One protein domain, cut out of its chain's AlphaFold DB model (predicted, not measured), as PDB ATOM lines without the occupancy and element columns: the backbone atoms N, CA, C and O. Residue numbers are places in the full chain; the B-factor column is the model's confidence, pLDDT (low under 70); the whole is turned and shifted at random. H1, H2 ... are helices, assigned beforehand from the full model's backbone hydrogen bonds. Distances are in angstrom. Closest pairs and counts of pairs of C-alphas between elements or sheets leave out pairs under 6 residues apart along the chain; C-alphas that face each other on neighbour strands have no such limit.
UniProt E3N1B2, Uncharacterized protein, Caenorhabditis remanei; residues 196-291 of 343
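This is residues 196 to 291 of the 343 residues of an uncharacterized protein of Caenorhabditis remanei (UniProt E3N1B2). The longest helix, H2, lies in the middle of a loosely arranged set of five helices: H5 crosses it, and H3 and H4 make a folded-back arm whose H4 end, residues 250 to 254, returns to the last residues of H2. H1 lies near H2, and residues 239 to 245 stick out at the H3 end. The printed part has 96 residues, with helices H1 to H5 in chain order and no named strand: all helix. It is compact, radius of gyration of the C-alphas 14.1 A, yet elongated, spanning 44 by 27 by 22 A.

H2, residues 218 to 230, touches H5, residues 266 to 277, at a steep tilt of 61 degrees, opposite ways; their closest C-alphas, Val 225 and Glu 272, are 5.9 A apart. With residues 226 to 230 alone H2 touches H4, residues 243 to 254, about perpendicular at 84 degrees; the closest C-alphas, Cys 230 and Lys 253, are 5.7 A apart. H3, residues 235 to 240, is close to H4 but not clearly touching, Phe 238 to Ile 246 being the closest C-alphas at 7.3 A. H1, residues 197 to 205, and H2 are near each other; H1 and H5 are apart. Every O i to N i+4 pair is within hydrogen-bond range in H2, H4 and H5, against 3 of 5 in H1 and 0 of 2 in H3, where 3 of 3 O i to N i+3 pairs are.

H2 is 17.8 A long from C-alpha 218 at (303.678, 188.652, 337.411), H4 16.3 A and H5 15.7 A; H1 is 12.4 A and H3 10.3 A. H5 ends at C-alpha 277, (314.055, 188.233, 342.313).

The C-alphas of Ala 240 and Cys 283, the two farthest apart, are 44.2 A apart. The printed part has no cut. The links H1 to H2 and H4 to H5 are long. Residues 205 to 206 and 289 to 291 have pLDDT under 70.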
ATOM      1  N   GLU A 196     295.458 197.984 341.427       83.25
ATOM      2  CA  GLU A 196     295.226 199.424 341.391       83.25
ATOM      3  C   GLU A 196     295.111 199.863 339.934       83.25
ATOM      4  O   GLU A 196     295.882 199.412 339.082       83.25
ATOM      5  N   GLU A 197     294.106 200.675 339.623       79.06
ATOM      6  CA  GLU A 197     293.740 200.998 338.238       79.06
ATOM      7  C   GLU A 197     294.841 201.777 337.508       79.06
ATOM      8  O   GLU A 197     295.123 201.499 336.339       79.06
ATOM      9  N   ASP A 198     295.530 202.674 338.219       75.12
ATOM     10  CA  ASP A 198     296.680 203.438 337.726       75.12
ATOM     11  C   ASP A 198     297.843 202.524 337.313       75.12
ATOM     12  O   ASP A 198     298.477 202.747 336.282       75.12
ATOM     13  N   LEU A 199     298.089 201.454 338.074       77.00
ATOM     14  CA  LEU A 199     299.140 200.476 337.777       77.00
ATOM     15  C   LEU A 199     298.717 199.441 336.741       77.00
ATOM     16  O   LEU A 199     299.554 198.954 335.987       77.00
ATOM     17  N   THR A 200     297.431 199.109 336.687       76.25
ATOM     18  CA  THR A 200     296.895 198.082 335.787       76.25
ATOM     19  C   THR A 200     297.258 198.383 334.339       76.25
ATOM     20  O   THR A 200     297.752 197.513 333.632       76.25
ATOM     21  N   ARG A 201     297.097 199.641 333.913       70.62
ATOM     22  CA  ARG A 201     297.452 200.053 332.551       70.62
ATOM     23  C   ARG A 201     298.938 199.868 332.266       70.62
ATOM     24  O   ARG A 201     299.282 199.421 331.183       70.62
ATOM     25  N   VAL A 202     299.813 200.175 333.219       72.12
ATOM     26  CA  VAL A 202     301.264 200.013 333.051       72.12
ATOM     27  C   VAL A 202     301.627 198.535 332.944       72.12
ATOM     28  O   VAL A 202     302.248 198.130 331.962       72.12
ATOM     29  N   LEU A 203     301.190 197.737 333.920       73.56
ATOM     30  CA  LEU A 203     301.545 196.325 334.048       73.56
ATOM     31  C   LEU A 203     300.971 195.473 332.907       73.56
ATOM     32  O   LEU A 203     301.657 194.588 332.406       73.56
ATOM     33  N   ASP A 204     299.759 195.784 332.441       71.88
ATOM     34  CA  ASP A 204     299.104 195.022 331.373       71.88
ATOM     35  C   ASP A 204     299.581 195.460 329.967       71.88
ATOM     36  O   ASP A 204     299.437 194.710 328.998       71.88
ATOM     37  N   SER A 205     300.160 196.663 329.827       64.00
ATOM     38  CA  SER A 205     300.495 197.251 328.515       64.00
ATOM     39  C   SER A 205     301.823 196.809 327.907       64.00
ATOM     40  O   SER A 205     302.031 197.044 326.714       64.00
ATOM     41  N   THR A 206     302.734 196.196 328.672       65.25
ATOM     42  CA  THR A 206     304.060 195.841 328.144       65.25
ATOM     43  C   THR A 206     304.459 194.406 328.466       65.25
ATOM     44  O   THR A 206     304.204 193.886 329.549       65.25
ATOM     45  N   ASP A 207     305.126 193.759 327.508       70.31
ATOM     46  CA  ASP A 207     305.651 192.401 327.692       70.31
ATOM     47  C   ASP A 207     306.802 192.348 328.710       70.31
ATOM     48  O   ASP A 207     307.134 191.277 329.196       70.31
ATOM     49  N   GLU A 208     307.378 193.497 329.086       70.69
ATOM     50  CA  GLU A 208     308.441 193.597 330.099       70.69
ATOM     51  C   GLU A 208     307.950 193.207 331.502       70.69
ATOM     52  O   GLU A 208     308.743 192.761 332.330       70.69
ATOM     53  N   PHE A 209     306.644 193.330 331.762       75.19
ATOM     54  CA  PHE A 209     306.038 192.910 333.023       75.19
ATOM     55  C   PHE A 209     305.621 191.437 333.025       75.19
ATOM     56  O   PHE A 209     305.349 190.893 334.095       75.19
ATOM     57  N   LYS A 210     305.604 190.772 331.866       80.25
ATOM     58  CA  LYS A 210     305.189 189.375 331.737       80.25
ATOM     59  C   LYS A 210     306.403 188.461 331.842       80.25
ATOM     60  O   LYS A 210     307.398 188.639 331.147       80.25
ATOM     61  N   PHE A 211     306.302 187.446 332.686       81.56
ATOM     62  CA  PHE A 211     307.273 186.364 332.756       81.56
ATOM     63  C   PHE A 211     306.572 185.087 333.211       81.56
ATOM     64  O   PHE A 211     305.525 185.131 333.856       81.56
ATOM     65  N   GLU A 212     307.168 183.949 332.882       79.56
ATOM     66  CA  GLU A 212     306.714 182.649 333.359       79.56
ATOM     67  C   GLU A 212     307.623 182.194 334.498       79.56
ATOM     68  O   GLU A 212     308.841 182.081 334.341       79.56
ATOM     69  N   SER A 213     307.025 181.934 335.658       75.00
ATOM     70  CA  SER A 213     307.707 181.339 336.801       75.00
ATOM     71  C   SER A 213     306.792 180.298 337.438       75.00
ATOM     72  O   SER A 213     305.615 180.575 337.657       75.00
ATOM     73  N   PRO A 214     307.315 179.111 337.788       70.56
ATOM     74  CA  PRO A 214     306.544 178.121 338.535       70.56
ATOM     75  C   PRO A 214     306.328 178.525 340.006       70.56
ATOM     76  O   PRO A 214     305.600 177.842 340.718       70.56
ATOM     77  N   TYR A 215     306.961 179.609 340.476       71.06
ATOM     78  CA  TYR A 215     306.960 180.008 341.888       71.06
ATOM     79  C   TYR A 215     306.217 181.320 342.174       71.06
ATOM     80  O   TYR A 215     305.797 181.534 343.309       71.06
ATOM     81  N   GLU A 216     306.067 182.202 341.182       76.56
ATOM     82  CA  GLU A 216     305.591 183.576 341.380       76.56
ATOM     83  C   GLU A 216     304.803 184.053 340.157       76.56
ATOM     84  O   GLU A 216     305.224 183.807 339.025       76.56
ATOM     85  N   THR A 217     303.681 184.747 340.366       83.38
ATOM     86  CA  THR A 217     302.941 185.358 339.249       83.38
ATOM     87  C   THR A 217     303.465 186.767 338.970       83.38
ATOM     88  O   THR A 217     303.943 187.437 339.893       83.38
ATOM     89  N   PRO A 218     303.349 187.267 337.727       84.31
ATOM     90  CA  PRO A 218     303.678 188.652 337.411       84.31
ATOM     91  C   PRO A 218     303.025 189.664 338.356       84.31
ATOM     92  O   PRO A 218     303.692 190.563 338.867       84.31
ATOM     93  N   GLU A 219     301.737 189.499 338.651       82.00
ATOM     94  CA  GLU A 219     300.981 190.411 339.508       82.00
ATOM     95  C   GLU A 219     301.515 190.413 340.944       82.00
ATOM     96  O   GLU A 219     301.692 191.481 341.536       82.00
ATOM     97  N   GLY A 220     301.809 189.229 341.497       82.31
ATOM     98  CA  GLY A 220     302.395 189.087 342.829       82.31
ATOM     99  C   GLY A 220     303.778 189.732 342.915       82.31
ATOM    100  O   GLY A 220     304.045 190.532 343.820       82.31
ATOM    101  N   PHE A 221     304.627 189.462 341.923       87.81
ATOM    102  CA  PHE A 221     305.981 190.002 341.852       87.81
ATOM    103  C   PHE A 221     306.003 191.527 341.737       87.81
ATOM    104  O   PHE A 221     306.669 192.204 342.524       87.81
ATOM    105  N   TRP A 222     305.256 192.098 340.792       86.94
ATOM    106  CA  TRP A 222     305.245 193.547 340.598       86.94
ATOM    107  C   TRP A 222     304.548 194.277 341.739       86.94
ATOM    108  O   TRP A 222     305.011 195.343 342.148       86.94
ATOM    109  N   GLY A 223     303.513 193.677 342.333       88.06
ATOM    110  CA  GLY A 223     302.935 194.169 343.580       88.06
ATOM    111  C   GLY A 223     303.989 194.289 344.686       88.06
ATOM    112  O   GLY A 223     304.072 195.329 345.341       88.06
ATOM    113  N   LYS A 224     304.865 193.284 344.823       88.50
ATOM    114  CA  LYS A 224     305.975 193.270 345.789       88.50
ATOM    115  C   LYS A 224     307.013 194.351 345.521       88.50
ATOM    116  O   LYS A 224     307.337 195.102 346.442       88.50
ATOM    117  N   VAL A 225     307.479 194.467 344.279       90.62
ATOM    118  CA  VAL A 225     308.452 195.489 343.860       90.62
ATOM    119  C   VAL A 225     307.918 196.893 344.164       90.62
ATOM    120  O   VAL A 225     308.582 197.695 344.825       90.62
ATOM    121  N   ILE A 226     306.678 197.188 343.764       89.56
ATOM    122  CA  ILE A 226     306.083 198.512 343.975       89.56
ATOM    123  C   ILE A 226     305.778 198.777 345.444       89.56
ATOM    124  O   ILE A 226     306.021 199.887 345.919       89.56
ATOM    125  N   ALA A 227     305.297 197.786 346.194       88.94
ATOM    126  CA  ALA A 227     305.067 197.944 347.623       88.94
ATOM    127  C   ALA A 227     306.373 198.219 348.378       88.94
ATOM    128  O   ALA A 227     306.419 199.165 349.160       88.94
ATOM    129  N   ASN A 228     307.441 197.460 348.123       88.56
ATOM    130  CA  ASN A 228     308.734 197.672 348.780       88.56
ATOM    131  C   ASN A 228     309.291 199.072 348.519       88.56
ATOM    132  O   ASN A 228     309.874 199.684 349.416       88.56
ATOM    133  N   ARG A 229     309.082 199.593 347.306       89.06
ATOM    134  CA  ARG A 229     309.664 200.869 346.909       89.06
ATOM    135  C   ARG A 229     308.816 202.091 347.240       89.06
ATOM    136  O   ARG A 229     309.362 203.144 347.571       89.06
ATOM    137  N   CYS A 230     307.495 201.958 347.181       88.00
ATOM    138  CA  CYS A 230     306.574 203.071 347.399       88.00
ATOM    139  C   CYS A 230     306.002 203.123 348.822       88.00
ATOM    140  O   CYS A 230     305.543 204.193 349.225       88.00
ATOM    141  N   SER A 231     306.012 202.018 349.580       84.50
ATOM    142  CA  SER A 231     305.472 202.003 350.945       84.50
ATOM    143  C   SER A 231     306.289 202.919 351.867       84.50
ATOM    144  O   SER A 231     307.523 202.847 351.880       84.50
ATOM    145  N   PRO A 232     305.645 203.808 352.643       78.50
ATOM    146  CA  PRO A 232     306.345 204.671 353.580       78.50
ATOM    147  C   PRO A 232     307.070 203.871 354.662       78.50
ATOM    148  O   PRO A 232     306.535 202.919 355.224       78.50
ATOM    149  N   LEU A 233     308.270 204.328 355.024       75.62
ATOM    150  CA  LEU A 233     309.042 203.731 356.120       75.62
ATOM    151  C   LEU A 233     308.335 203.881 357.474       75.62
ATOM    152  O   LEU A 233     308.464 203.016 358.339       75.62
ATOM    153  N   ASN A 234     307.580 204.969 357.654       87.56
ATOM    154  CA  ASN A 234     306.808 205.223 358.862       87.56
ATOM    155  C   ASN A 234     305.320 204.929 358.633       87.56
ATOM    156  O   ASN A 234     304.560 205.811 358.238       87.56
ATOM    157  N   LEU A 235     304.907 203.692 358.913       89.06
ATOM    158  CA  LEU A 235     303.509 203.273 358.800       89.06
ATOM    159  C   LEU A 235     302.597 203.965 359.826       89.06
ATOM    160  O   LEU A 235     301.414 204.134 359.551       89.06
ATOM    161  N   GLU A 236     303.120 204.376 360.988       91.88
ATOM    162  CA  GLU A 236     302.334 205.034 362.052       91.88
ATOM    163  C   GLU A 236     301.728 206.362 361.573       91.88
ATOM    164  O   GLU A 236     300.661 206.757 362.034       91.88
ATOM    165  N   ALA A 237     302.339 207.006 360.569       89.56
ATOM    166  CA  ALA A 237     301.795 208.208 359.941       89.56
ATOM    167  C   ALA A 237     300.407 207.987 359.312       89.56
ATOM    168  O   ALA A 237     299.648 208.942 359.167       89.56
ATOM    169  N   PHE A 238     300.053 206.744 358.965       90.69
ATOM    170  CA  PHE A 238     298.737 206.435 358.414       90.69
ATOM    171  C   PHE A 238     297.608 206.599 359.419       90.69
ATOM    172  O   PHE A 238     296.493 206.906 359.011       90.69
ATOM    173  N   ASP A 239     297.869 206.469 360.719       92.25
ATOM    174  CA  ASP A 239     296.823 206.580 361.739       92.25
ATOM    175  C   ASP A 239     296.189 207.985 361.776       92.25
ATOM    176  O   ASP A 239     295.045 208.130 362.198       92.25
ATOM    177  N   ALA A 240     296.911 209.005 361.297       93.00
ATOM    178  CA  ALA A 240     296.481 210.403 361.284       93.00
ATOM    179  C   ALA A 240     295.865 210.873 359.953       93.00
ATOM    180  O   ALA A 240     295.438 212.022 359.865       93.00
ATOM    181  N   VAL A 241     295.835 210.028 358.918       92.75
ATOM    182  CA  VAL A 241     295.346 210.393 357.577       92.75
ATOM    183  C   VAL A 241     294.213 209.480 357.126       92.75
ATOM    184  O   VAL A 241     294.125 208.318 357.521       92.75
ATOM    185  N   SER A 242     293.337 210.000 356.276       94.25
ATOM    186  CA  SER A 242     292.233 209.260 355.661       94.25
ATOM    187  C   SER A 242     292.706 208.344 354.527       94.25
ATOM    188  O   SER A 242     293.763 208.550 353.933       94.25
ATOM    189  N   ASP A 243     291.892 207.354 354.152       92.44
ATOM    190  CA  ASP A 243     292.216 206.465 353.024       92.44
ATOM    191  C   ASP A 243     292.302 207.215 351.682       92.44
ATOM    192  O   ASP A 243     293.076 206.829 350.807       92.44
ATOM    193  N   LYS A 244     291.574 208.333 351.531       92.94
ATOM    194  CA  LYS A 244     291.688 209.215 350.354       92.94
ATOM    195  C   LYS A 244     293.059 209.886 350.282       92.94
ATOM    196  O   LYS A 244     293.661 209.949 349.213       92.94
ATOM    197  N   GLU A 245     293.566 210.367 351.413       93.44
ATOM    198  CA  GLU A 245     294.910 210.950 351.493       93.44
ATOM    199  C   GLU A 245     295.987 209.888 351.279       93.44
ATOM    200  O   GLU A 245     296.941 210.137 350.545       93.44
ATOM    201  N   ILE A 246     295.807 208.680 351.827       91.94
ATOM    202  CA  ILE A 246     296.690 207.542 351.543       91.94
ATOM    203  C   ILE A 246     296.723 207.257 350.040       91.94
ATOM    204  O   ILE A 246     297.809 207.102 349.486       91.94
ATOM    205  N   GLN A 247     295.576 207.248 349.357       90.25
ATOM    206  CA  GLN A 247     295.543 207.036 347.909       90.25
ATOM    207  C   GLN A 247     296.295 208.132 347.145       90.25
ATOM    208  O   GLN A 247     297.066 207.824 346.237       90.25
ATOM    209  N   LYS A 248     296.156 209.397 347.554       90.44
ATOM    210  CA  LYS A 248     296.928 210.502 346.972       90.44
ATOM    211  C   LYS A 248     298.436 210.295 347.159       90.44
ATOM    212  O   LYS A 248     299.186 210.392 346.192       90.44
ATOM    213  N   ILE A 249     298.870 209.923 348.366       90.50
ATOM    214  CA  ILE A 249     300.279 209.618 348.667       90.50
ATOM    215  C   ILE A 249     300.781 208.448 347.803       90.50
ATOM    216  O   ILE A 249     301.895 208.504 347.280       90.50
ATOM    217  N   LYS A 250     299.970 207.394 347.619       88.88
ATOM    218  CA  LYS A 250     300.296 206.252 346.745       88.88
ATOM    219  C   LYS A 250     300.552 206.709 345.314       88.88
ATOM    220  O   LYS A 250     301.589 206.361 344.751       88.88
ATOM    221  N   MET A 251     299.646 207.509 344.755       86.88
ATOM    222  CA  MET A 251     299.763 208.034 343.393       86.88
ATOM    223  C   MET A 251     300.998 208.931 343.235       86.88
ATOM    224  O   MET A 251     301.778 208.733 342.307       86.88
ATOM    225  N   GLU A 252     301.239 209.854 344.170       87.81
ATOM    226  CA  GLU A 252     302.414 210.740 344.154       87.81
ATOM    227  C   GLU A 252     303.737 209.962 344.209       87.81
ATOM    228  O   GLU A 252     304.699 210.309 343.521       87.81
ATOM    229  N   LYS A 253     303.800 208.886 345.003       88.25
ATOM    230  CA  LYS A 253     304.978 208.008 345.071       88.25
ATOM    231  C   LYS A 253     305.176 207.213 343.783       88.25
ATOM    232  O   LYS A 253     306.297 207.147 343.286       88.25
ATOM    233  N   ARG A 254     304.110 206.637 343.223       86.62
ATOM    234  CA  ARG A 254     304.163 205.861 341.971       86.62
ATOM    235  C   ARG A 254     304.521 206.721 340.762       86.62
ATOM    236  O   ARG A 254     305.251 206.247 339.896       86.62
ATOM    237  N   ALA A 255     304.097 207.984 340.734       83.75
ATOM    238  CA  ALA A 255     304.428 208.937 339.672       83.75
ATOM    239  C   ALA A 255     305.942 209.196 339.519       83.75
ATOM    240  O   ALA A 255     306.389 209.674 338.482       83.75
ATOM    241  N   GLN A 256     306.753 208.853 340.529       85.75
ATOM    242  CA  GLN A 256     308.219 208.909 340.439       85.75
ATOM    243  C   GLN A 256     308.810 207.774 339.593       85.75
ATOM    244  O   GLN A 256     309.947 207.880 339.140       85.75
ATOM    245  N   TYR A 257     308.060 206.688 339.401       84.44
ATOM    246  CA  TYR A 257     308.484 205.500 338.660       84.44
ATOM    247  C   TYR A 257     307.748 205.355 337.338       84.44
ATOM    248  O   TYR A 257     308.328 204.838 336.385       84.44
ATOM    249  N   PHE A 258     306.511 205.846 337.265       80.69
ATOM    250  CA  PHE A 258     305.640 205.677 336.114       80.69
ATOM    251  C   PHE A 258     305.117 207.007 335.587       80.69
ATOM    252  O   PHE A 258     304.623 207.843 336.341       80.69
ATOM    253  N   TRP A 259     305.160 207.157 334.265       74.69
ATOM    254  CA  TRP A 259     304.487 208.230 333.545       74.69
ATOM    255  C   TRP A 259     303.677 207.637 332.390       74.69
ATOM    256  O   TRP A 259     304.240 207.111 331.428       74.69
ATOM    257  N   LEU A 260     302.345 207.704 332.493       72.81
ATOM    258  CA  LEU A 260     301.411 206.976 331.624       72.81
ATOM    259  C   LEU A 260     301.703 205.467 331.612       72.81
ATOM    260  O   LEU A 260     301.376 204.797 332.581       72.81
ATOM    261  N   ILE A 261     302.305 204.945 330.541       71.12
ATOM    262  CA  ILE A 261     302.703 203.532 330.386       71.12
ATOM    263  C   ILE A 261     304.227 203.332 330.446       71.12
ATOM    264  O   ILE A 261     304.718 202.223 330.260       71.12
ATOM    265  N   PHE A 262     304.991 204.407 330.654       73.12
ATOM    266  CA  PHE A 262     306.449 204.388 330.615       73.12
ATOM    267  C   PHE A 262     307.051 204.330 332.015       73.12
ATOM    268  O   PHE A 262     306.565 204.991 332.935       73.12
ATOM    269  N   ILE A 263     308.153 203.593 332.151       77.94
ATOM    270  CA  ILE A 263     308.973 203.583 333.361       77.94
ATOM    271  C   ILE A 263     310.013 204.694 333.238       77.94
ATOM    272  O   ILE A 263     310.818 204.702 332.307       77.94
ATOM    273  N   VAL A 264     309.989 205.642 334.172       80.12
ATOM    274  CA  VAL A 264     310.863 206.828 334.143       80.12
ATOM    275  C   VAL A 264     312.087 206.692 335.050       80.12
ATOM    276  O   VAL A 264     313.133 207.257 334.743       80.12
ATOM    277  N   ASN A 265     311.999 205.899 336.124       84.38
ATOM    278  CA  ASN A 265     313.110 205.645 337.048       84.38
ATOM    279  C   ASN A 265     313.546 204.172 337.008       84.38
ATOM    280  O   ASN A 265     313.426 203.425 337.980       84.38
ATOM    281  N   GLU A 266     314.004 203.761 335.825       84.31
ATOM    282  CA  GLU A 266     314.355 202.378 335.486       84.31
ATOM    283  C   GLU A 266     315.446 201.799 336.395       84.31
ATOM    284  O   GLU A 266     315.299 200.691 336.894       84.31
ATOM    285  N   GLU A 267     316.518 202.552 336.657       86.69
ATOM    286  CA  GLU A 267     317.671 202.056 337.418       86.69
ATOM    287  C   GLU A 267     317.333 201.752 338.881       86.69
ATOM    288  O   GLU A 267     317.783 200.747 339.428       86.69
ATOM    289  N   ASP A 268     316.560 202.622 339.535       89.94
ATOM    290  CA  ASP A 268     316.141 202.401 340.921       89.94
ATOM    291  C   ASP A 268     315.130 201.250 341.008       89.94
ATOM    292  O   ASP A 268     315.256 200.385 341.876       89.94
ATOM    293  N   LEU A 269     314.193 201.171 340.056       89.56
ATOM    294  CA  LEU A 269     313.211 200.090 340.017       89.56
ATOM    295  C   LEU A 269     313.852 198.734 339.676       89.56
ATOM    296  O   LEU A 269     313.491 197.726 340.275       89.56
ATOM    297  N   GLN A 270     314.843 198.700 338.780       90.12
ATOM    298  CA  GLN A 270     315.578 197.483 338.425       90.12
ATOM    299  C   GLN A 270     316.379 196.931 339.614       90.12
ATOM    300  O   GLN A 270     316.438 195.715 339.784       90.12
ATOM    301  N   LYS A 271     316.932 197.791 340.484       92.00
ATOM    302  CA  LYS A 271     317.563 197.347 341.743       92.00
ATOM    303  C   LYS A 271     316.559 196.643 342.651       92.00
ATOM    304  O   LYS A 271     316.880 195.614 343.236       92.00
ATOM    305  N   GLU A 272     315.340 197.169 342.758       93.44
ATOM    306  CA  GLU A 272     314.291 196.523 343.552       93.44
ATOM    307  C   GLU A 272     313.821 195.205 342.917       93.44
ATOM    308  O   GLU A 272     313.581 194.234 343.634       93.44
ATOM    309  N   VAL A 273     313.762 195.130 341.582       90.94
ATOM    310  CA  VAL A 273     313.520 193.876 340.847       90.94
ATOM    311  C   VAL A 273     314.581 192.839 341.203       90.94
ATOM    312  O   VAL A 273     314.219 191.725 341.559       90.94
ATOM    313  N   GLU A 274     315.870 193.189 341.179       91.00
ATOM    314  CA  GLU A 274     316.966 192.277 341.544       91.00
ATOM    315  C   GLU A 274     316.860 191.792 342.999       91.00
ATOM    316  O   GLU A 274     317.016 190.600 343.273       91.00
ATOM    317  N   VAL A 275     316.535 192.698 343.928       88.50
ATOM    318  CA  VAL A 275     316.311 192.364 345.344       88.50
ATOM    319  C   VAL A 275     315.133 191.402 345.507       88.50
ATOM    320  O   VAL A 275     315.250 190.408 346.224       88.50
ATOM    321  N   CYS A 276     314.010 191.666 344.833       87.56
ATOM    322  CA  CYS A 276     312.816 190.825 344.899       87.56
ATOM    323  C   CYS A 276     312.991 189.483 344.177       87.56
ATOM    324  O   CYS A 276     312.431 188.484 344.626       87.56
ATOM    325  N   TRP A 277     313.766 189.444 343.089       86.38
ATOM    326  CA  TRP A 277     314.055 188.233 342.313       86.38
ATOM    327  C   TRP A 277     314.939 187.255 343.093       86.38
ATOM    328  O   TRP A 277     314.798 186.034 342.980       86.38
ATOM    329  N   GLY A 278     315.833 187.789 343.930       81.88
ATOM    330  CA  GLY A 278     316.607 187.020 344.894       81.88
ATOM    331  C   GLY A 278     317.480 185.953 344.233       81.88
ATOM    332  O   GLY A 278     318.488 186.261 343.600       81.88
ATOM    333  N   THR A 279     317.132 184.679 344.426       70.25
ATOM    334  CA  THR A 279     317.923 183.525 343.956       70.25
ATOM    335  C   THR A 279     317.321 182.796 342.752       70.25
ATOM    336  O   THR A 279     317.797 181.714 342.410       70.25
ATOM    337  N   LEU A 280     316.264 183.334 342.135       72.19
ATOM    338  CA  LEU A 280     315.653 182.757 340.931       72.19
ATOM    339  C   LEU A 280     316.593 182.854 339.712       72.19
ATOM    340  O   LEU A 280     317.561 183.620 339.715       72.19
ATOM    341  N   CYS A 281     316.318 182.084 338.647       78.75
ATOM    342  CA  CYS A 281     317.145 182.125 337.434       78.75
ATOM    343  C   CYS A 281     317.167 183.540 336.857       78.75
ATOM    344  O   CYS A 281     316.132 184.084 336.478       78.75
ATOM    345  N   THR A 282     318.353 184.127 336.713       82.56
ATOM    346  CA  THR A 282     318.520 185.459 336.106       82.56
ATOM    347  C   THR A 282     318.093 185.498 334.637       82.56
ATOM    348  O   THR A 282     317.839 186.572 334.101       82.56
ATOM    349  N   CYS A 283     317.996 184.332 333.990       80.44
ATOM    350  CA  CYS A 283     317.509 184.167 332.624       80.44
ATOM    351  C   CYS A 283     316.034 184.563 332.451       80.44
ATOM    352  O   CYS A 283     315.646 184.990 331.369       80.44
ATOM    353  N   GLN A 284     315.240 184.431 333.514       79.94
ATOM    354  CA  GLN A 284     313.811 184.747 333.546       79.94
ATOM    355  C   GLN A 284     313.531 186.102 334.213       79.94
ATOM    356  O   GLN A 284     312.379 186.517 334.286       79.94
ATOM    357  N   MET A 285     314.571 186.786 334.708       86.00
ATOM    358  CA  MET A 285     314.414 188.043 335.430       86.00
ATOM    359  C   MET A 285     313.908 189.142 334.492       86.00
ATOM    360  O   MET A 285     314.549 189.392 333.461       86.00
ATOM    361  N   PRO A 286     312.830 189.851 334.862       83.06
ATOM    362  CA  PRO A 286     312.380 191.007 334.113       83.06
ATOM    363  C   PRO A 286     313.485 192.058 334.011       83.06
ATOM    364  O   PRO A 286     314.131 192.418 335.001       83.06
ATOM    365  N   ARG A 287     313.708 192.545 332.791       82.31
ATOM    366  CA  ARG A 287     314.616 193.658 332.520       82.31
ATOM    367  C   ARG A 287     313.808 194.806 331.964       82.31
ATOM    368  O   ARG A 287     313.273 194.698 330.862       82.31
ATOM    369  N   LEU A 288     313.755 195.880 332.730       79.44
ATOM    370  CA  LEU A 288     313.081 197.105 332.345       79.44
ATOM    371  C   LEU A 288     313.890 197.775 331.226       79.44
ATOM    372  O   LEU A 288     315.114 197.819 331.317       79.44
ATOM    373  N   LYS A 289     313.237 198.199 330.137       65.50
ATOM    374  CA  LYS A 289     313.901 198.833 328.973       65.50
ATOM    375  C   LYS A 289     313.073 199.964 328.352       65.50
ATOM    376  O   LYS A 289     313.275 200.349 327.195       65.50
ATOM    377  N   THR A 290     312.095 200.493 329.082       64.75
ATOM    378  CA  THR A 290     311.128 201.468 328.552       64.75
ATOM    379  C   THR A 290     311.635 202.910 328.542       64.75
ATOM    380  O   THR A 290     311.039 203.730 327.834       64.75
ATOM    381  N   ARG A 291     312.746 203.234 329.222       61.88
ATOM    382  CA  ARG A 291     313.259 204.611 329.278       61.88
ATOM    383  C   ARG A 291     313.684 205.142 327.910       61.88
ATOM    384  O   ARG A 291     313.289 206.240 327.530       61.88
TER     385      ARG A 291